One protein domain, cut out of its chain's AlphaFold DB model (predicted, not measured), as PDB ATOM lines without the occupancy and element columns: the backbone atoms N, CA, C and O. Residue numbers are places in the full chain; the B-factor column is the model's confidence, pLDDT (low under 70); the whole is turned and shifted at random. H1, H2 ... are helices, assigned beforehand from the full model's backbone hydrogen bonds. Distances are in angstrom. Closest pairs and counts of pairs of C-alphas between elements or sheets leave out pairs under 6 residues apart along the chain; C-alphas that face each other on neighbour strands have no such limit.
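AT A GLANCE: This is residues 252 to 279 and 316 to 332 of the 528 residues of an uncharacterized protein of Fragilariopsis cylindrus CCMP1102 (UniProt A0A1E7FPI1). Two helices, the long H2 and the somewhat shorter H3, lie side by side and run the same way, making a small elongated slab. The short helix H1 packs on H3 with the H3 residues 319 to 323, and residues 257 to 260 lead from it to the beginning of H2. The printed part has 45 residues with three named helices, H1, H2 and H3 in that order along the chain, and no named strand; its class is all helix. It is compact, with a radius of gyration of the C-alphas of 10.1 A, and the C-alphas span 30 by 19 by 16 A.

IN THESE COORDINATES: The longest helix is H2, residues 261 to 277, 17 residues and 24.5 A from first to last C-alpha. It begins at C-alpha 261, at (-27.708, 102.782, -65.491), and ends at C-alpha 277, at (-4.166, 104.132, -72.274). H3 holds residues 316 to 329, 14 residues, and measures 20.0 A from first to last C-alpha; its last C-alpha, that of Ile 329, stands at (-12.368, 98.399, -78.179). H1 is the short one, residues 252 to 256, 6.2 A from first to last C-alpha, with C-alpha 252 at (-24.510, 92.567, -77.452).

HOW THE PARTS SIT: H2 and H3 touch, with 15 pairs of C-alphas within 8 A. Their closest C-alphas are those of Cys 268 and Ala 322, 5.4 A apart. They run the same way at a shallow tilt of 26 degrees, and their centres are 9.6 A apart. H1 touches H3, and H3 touches H1 with residues 319 to 323 alone. The closest C-alphas of H1 and H3 are those of Ile 253 and Leu 323, 6.8 A apart. H1 and H2 are close but not clearly touching: their closest C-alphas, those of Leu 256 and Leu 264, are 7.9 A apart. In H1, H2 and H3 every O i to N i+4 pair of the backbone is within hydrogen-bond range.

THE WHOLE: The two C-alphas farthest apart are those of Pro 258 and Gly 279, at 30.6 A, while the first and last printed C-alphas, those of Leu 252 and Arg 332, are 9.7 A apart. Residues 280 to 315 of the chain are cut out and not printed, and C-alphas 279 and 316 are 27.8 A apart across this cut. The link from H2 to H3 runs across the cut; the link from H1 to H2, with 4 residues between them, is tight. The mean pLDDT of the printed part is 91.4, and no printed residue is under 70.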
ATOM      1  N   LEU A 252     -25.145  91.906 -78.607       92.56
ATOM      2  CA  LEU A 252     -24.510  92.567 -77.452       92.56
ATOM      3  C   LEU A 252     -25.446  93.561 -76.737       92.56
ATOM      4  O   LEU A 252     -25.450  93.637 -75.512       92.56
ATOM      5  N   ILE A 253     -26.299  94.266 -77.487       94.44
ATOM      6  CA  ILE A 253     -27.321  95.156 -76.919       94.44
ATOM      7  C   ILE A 253     -28.267  94.432 -75.961       94.44
ATOM      8  O   ILE A 253     -28.609  94.982 -74.918       94.44
ATOM      9  N   ASP A 254     -28.678  93.207 -76.283       91.94
ATOM     10  CA  ASP A 254     -29.567  92.416 -75.437       91.94
ATOM     11  C   ASP A 254     -28.824  91.855 -74.229       91.94
ATOM     12  O   ASP A 254     -29.419  91.734 -73.163       91.94
ATOM     13  N   GLN A 255     -27.523  91.594 -74.368       93.88
ATOM     14  CA  GLN A 255     -26.672  91.164 -73.264       93.88
ATOM     15  C   GLN A 255     -26.436  92.273 -72.232       93.88
ATOM     16  O   GLN A 255     -26.488  92.010 -71.039       93.88
ATOM     17  N   LEU A 256     -26.235  93.518 -72.669       94.25
ATOM     18  CA  LEU A 256     -25.988  94.661 -71.779       94.25
ATOM     19  C   LEU A 256     -27.274  95.275 -71.205       94.25
ATOM     20  O   LEU A 256     -27.243  95.949 -70.175       94.25
ATOM     21  N   ARG A 257     -28.426  95.052 -71.849       95.00
ATOM     22  CA  ARG A 257     -29.724  95.623 -71.450       95.00
ATOM     23  C   ARG A 257     -30.145  95.347 -69.991       95.00
ATOM     24  O   ARG A 257     -30.776  96.242 -69.426       95.00
ATOM     25  N   PRO A 258     -29.866  94.180 -69.373       94.25
ATOM     26  CA  PRO A 258     -30.219  93.912 -67.977       94.25
ATOM     27  C   PRO A 258     -29.468  94.779 -66.960       94.25
ATOM     28  O   PRO A 258     -29.918  94.895 -65.821       94.25
ATOM     29  N   LEU A 259     -28.341  95.383 -67.344       93.31
ATOM     30  CA  LEU A 259     -27.527  96.196 -66.446       93.31
ATOM     31  C   LEU A 259     -28.254  97.480 -66.044       93.31
ATOM     32  O   LEU A 259     -28.976  98.095 -66.830       93.31
ATOM     33  N   SER A 260     -28.023  97.915 -64.808       93.94
ATOM     34  CA  SER A 260     -28.520  99.200 -64.320       93.94
ATOM     35  C   SER A 260     -27.767 100.374 -64.964       93.94
ATOM     36  O   SER A 260     -26.628 100.227 -65.408       93.94
ATOM     37  N   THR A 261     -28.372 101.567 -64.983       94.88
ATOM     38  CA  THR A 261     -27.708 102.782 -65.491       94.88
ATOM     39  C   THR A 261     -26.365 103.062 -64.792       94.88
ATOM     40  O   THR A 261     -25.398 103.315 -65.509       94.88
ATOM     41  N   PRO A 262     -26.244 102.970 -63.448       93.69
ATOM     42  CA  PRO A 262     -24.953 103.151 -62.775       93.69
ATOM     43  C   PRO A 262     -23.885 102.137 -63.206       93.69
ATOM     44  O   PRO A 262     -22.724 102.501 -63.380       93.69
ATOM     45  N   GLU A 263     -24.267 100.878 -63.425       91.56
ATOM     46  CA  GLU A 263     -23.325  99.844 -63.870       91.56
ATOM     47  C   GLU A 263     -22.884 100.075 -65.323       91.56
ATOM     48  O   GLU A 263     -21.692 100.018 -65.624       91.56
ATOM     49  N   LEU A 264     -23.810 100.450 -66.217       93.62
ATOM     50  CA  LEU A 264     -23.465 100.869 -67.582       93.62
ATOM     51  C   LEU A 264     -22.501 102.066 -67.576       93.62
ATOM     52  O   LEU A 264     -21.526 102.074 -68.327       93.62
ATOM     53  N   GLN A 265     -22.734 103.061 -66.712       93.62
ATOM     54  CA  GLN A 265     -21.842 104.216 -66.541       93.62
ATOM     55  C   GLN A 265     -20.441 103.799 -66.095       93.62
ATOM     56  O   GLN A 265     -19.461 104.248 -66.694       93.62
ATOM     57  N   LYS A 266     -20.341 102.910 -65.100       90.12
ATOM     58  CA  LYS A 266     -19.067 102.363 -64.622       90.12
ATOM     59  C   LYS A 266     -18.292 101.675 -65.751       90.12
ATOM     60  O   LYS A 266     -17.113 101.972 -65.940       90.12
ATOM     61  N   ARG A 267     -18.954 100.830 -66.551       89.69
ATOM     62  CA  ARG A 267     -18.333 100.168 -67.714       89.69
ATOM     63  C   ARG A 267     -17.904 101.156 -68.791       89.69
ATOM     64  O   ARG A 267     -16.795 101.061 -69.306       89.69
ATOM     65  N   CYS A 268     -18.744 102.146 -69.098       92.88
ATOM     66  CA  CYS A 268     -18.398 103.193 -70.059       92.88
ATOM     67  C   CYS A 268     -17.156 103.970 -69.622       92.88
ATOM     68  O   CYS A 268     -16.296 104.258 -70.450       92.88
ATOM     69  N   GLN A 269     -17.056 104.312 -68.336       91.38
ATOM     70  CA  GLN A 269     -15.892 105.009 -67.804       91.38
ATOM     71  C   GLN A 269     -14.630 104.148 -67.922       91.38
ATOM     72  O   GLN A 269     -13.647 104.595 -68.503       91.38
ATOM     73  N   TYR A 270     -14.697 102.892 -67.480       87.94
ATOM     74  CA  TYR A 270     -13.591 101.943 -67.603       87.94
ATOM     75  C   TYR A 270     -13.100 101.790 -69.055       87.94
ATOM     76  O   TYR A 270     -11.903 101.863 -69.337       87.94
ATOM     77  N   MET A 271     -14.028 101.625 -70.001       90.06
ATOM     78  CA  MET A 271     -13.719 101.494 -71.424       90.06
ATOM     79  C   MET A 271     -13.053 102.752 -71.998       90.06
ATOM     80  O   MET A 271     -12.084 102.650 -72.752       90.06
ATOM     81  N   LYS A 272     -13.520 103.946 -71.609       91.31
ATOM     82  CA  LYS A 272     -12.871 105.213 -71.981       91.31
ATOM     83  C   LYS A 272     -11.441 105.286 -71.453       91.31
ATOM     84  O   LYS A 272     -10.538 105.624 -72.214       91.31
ATOM     85  N   ASP A 273     -11.230 104.925 -70.190       87.69
ATOM     86  CA  ASP A 273      -9.903 104.936 -69.566       87.69
ATOM     87  C   ASP A 273      -8.948 103.965 -70.277       87.69
ATOM     88  O   ASP A 273      -7.779 104.284 -70.508       87.69
ATOM     89  N   ARG A 274      -9.449 102.796 -70.696       84.56
ATOM     90  CA  ARG A 274      -8.685 101.817 -71.479       84.56
ATOM     91  C   ARG A 274      -8.299 102.353 -72.860       84.56
ATOM     92  O   ARG A 274      -7.134 102.238 -73.232       84.56
ATOM     93  N   LEU A 275      -9.235 102.966 -73.588       87.56
ATOM     94  CA  LEU A 275      -8.961 103.571 -74.900       87.56
ATOM     95  C   LEU A 275      -7.894 104.668 -74.815       87.56
ATOM     96  O   LEU A 275      -7.009 104.726 -75.669       87.56
ATOM     97  N   LEU A 276      -7.947 105.497 -73.767       87.62
ATOM     98  CA  LEU A 276      -6.937 106.526 -73.514       87.62
ATOM     99  C   LEU A 276      -5.546 105.915 -73.299       87.62
ATOM    100  O   LEU A 276      -4.575 106.401 -73.876       87.62
ATOM    101  N   LYS A 277      -5.444 104.826 -72.525       85.12
ATOM    102  CA  LYS A 277      -4.166 104.132 -72.274       85.12
ATOM    103  C   LYS A 277      -3.570 103.495 -73.530       85.12
ATOM    104  O   LYS A 277      -2.356 103.512 -73.691       85.12
ATOM    105  N   THR A 278      -4.395 102.954 -74.427       81.88
ATOM    106  CA  THR A 278      -3.922 102.312 -75.668       81.88
ATOM    107  C   THR A 278      -3.698 103.297 -76.821       81.88
ATOM    108  O   THR A 278      -3.433 102.866 -77.940       81.88
ATOM    109  N   GLY A 279      -3.835 104.611 -76.591       78.88
ATOM    110  CA  GLY A 279      -3.704 105.636 -77.636       78.88
ATOM    111  C   GLY A 279      -4.836 105.626 -78.672       78.88
ATOM    112  O   GLY A 279      -4.701 106.211 -79.748       78.88
ATOM    113  N   ASP A 316     -31.322 103.891 -71.978       93.62
ATOM    114  CA  ASP A 316     -31.116 103.631 -73.410       93.62
ATOM    115  C   ASP A 316     -29.920 104.440 -73.964       93.62
ATOM    116  O   ASP A 316     -29.113 103.910 -74.721       93.62
ATOM    117  N   LYS A 317     -29.735 105.697 -73.529       93.25
ATOM    118  CA  LYS A 317     -28.563 106.513 -73.898       93.25
ATOM    119  C   LYS A 317     -27.248 105.916 -73.401       93.25
ATOM    120  O   LYS A 317     -26.259 105.915 -74.130       93.25
ATOM    121  N   MET A 318     -27.220 105.442 -72.156       95.56
ATOM    122  CA  MET A 318     -26.030 104.806 -71.589       95.56
ATOM    123  C   MET A 318     -25.724 103.467 -72.262       95.56
ATOM    124  O   MET A 318     -24.557 103.146 -72.467       95.56
ATOM    125  N   LEU A 319     -26.760 102.717 -72.641       95.56
ATOM    126  CA  LEU A 319     -26.636 101.478 -73.402       95.56
ATOM    127  C   LEU A 319     -26.042 101.732 -74.796       95.56
ATOM    128  O   LEU A 319     -25.087 101.058 -75.172       95.56
ATOM    129  N   ASP A 320     -26.541 102.736 -75.524       95.25
ATOM    130  CA  ASP A 320     -26.002 103.139 -76.832       95.25
ATOM    131  C   ASP A 320     -24.524 103.564 -76.732       95.25
ATOM    132  O   ASP A 320     -23.698 103.174 -77.561       95.25
ATOM    133  N   LEU A 321     -24.162 104.318 -75.684       95.31
ATOM    134  CA  LEU A 321     -22.770 104.693 -75.430       95.31
ATOM    135  C   LEU A 321     -21.893 103.461 -75.166       95.31
ATOM    136  O   LEU A 321     -20.817 103.351 -75.754       95.31
ATOM    137  N   ALA A 322     -22.343 102.530 -74.321       94.12
ATOM    138  CA  ALA A 322     -21.602 101.306 -74.027       94.12
ATOM    139  C   ALA A 322     -21.345 100.479 -75.295       94.12
ATOM    140  O   ALA A 322     -20.221 100.032 -75.507       94.12
ATOM    141  N   LEU A 323     -22.349 100.336 -76.167       94.50
ATOM    142  CA  LEU A 323     -22.204  99.645 -77.452       94.50
ATOM    143  C   LEU A 323     -21.135 100.291 -78.332       94.50
ATOM    144  O   LEU A 323     -20.232  99.599 -78.785       94.50
ATOM    145  N   SER A 324     -21.175 101.619 -78.488       93.94
ATOM    146  CA  SER A 324     -20.172 102.333 -79.290       93.94
ATOM    147  C   SER A 324     -18.741 102.168 -78.762       93.94
ATOM    148  O   SER A 324     -17.785 102.147 -79.535       93.94
ATOM    149  N   LEU A 325     -18.580 102.020 -77.442       92.56
ATOM    150  CA  LEU A 325     -17.281 101.782 -76.817       92.56
ATOM    151  C   LEU A 325     -16.793 100.348 -77.043       92.56
ATOM    152  O   LEU A 325     -15.610 100.164 -77.326       92.56
ATOM    153  N   TYR A 326     -17.676  99.347 -76.987       92.38
ATOM    154  CA  TYR A 326     -17.323  97.974 -77.368       92.38
ATOM    155  C   TYR A 326     -16.977  97.862 -78.856       92.38
ATOM    156  O   TYR A 326     -16.011  97.183 -79.189       92.38
ATOM    157  N   ASP A 327     -17.683  98.572 -79.741       91.56
ATOM    158  CA  ASP A 327     -17.343  98.613 -81.169       91.56
ATOM    159  C   ASP A 327     -15.931  99.184 -81.401       91.56
ATOM    160  O   ASP A 327     -15.210  98.727 -82.286       91.56
ATOM    161  N   ALA A 328     -15.508 100.155 -80.582       90.19
ATOM    162  CA  ALA A 328     -14.178 100.760 -80.664       90.19
ATOM    163  C   ALA A 328     -13.064  99.904 -80.030       90.19
ATOM    164  O   ALA A 328     -11.931  99.919 -80.510       90.19
ATOM    165  N   ILE A 329     -13.355  99.194 -78.934       88.94
ATOM    166  CA  ILE A 329     -12.368  98.399 -78.179       88.94
ATOM    167  C   ILE A 329     -12.222  96.981 -78.739       88.94
ATOM    168  O   ILE A 329     -11.155  96.377 -78.618       88.94
ATOM    169  N   GLY A 330     -13.284  96.450 -79.338       88.81
ATOM    170  CA  GLY A 330     -13.395  95.061 -79.760       88.81
ATOM    171  C   GLY A 330     -14.251  94.207 -78.813       88.81
ATOM    172  O   GLY A 330     -14.724  94.675 -77.770       88.81
ATOM    173  N   PRO A 331     -14.474  92.934 -79.180       87.88
ATOM    174  CA  PRO A 331     -15.352  92.033 -78.443       87.88
ATOM    175  C   PRO A 331     -14.835  91.744 -77.027       87.88
ATOM    176  O   PRO A 331     -13.634  91.811 -76.748       87.88
ATOM    177  N   ARG A 332     -15.755  91.371 -76.126       90.62
ATOM    178  CA  ARG A 332     -15.387  90.841 -74.803       90.62
ATOM    179  C   ARG A 332     -14.580  89.559 -74.982       90.62
ATOM    180  O   ARG A 332     -14.870  88.751 -75.860       90.62
TER     181      ARG A 332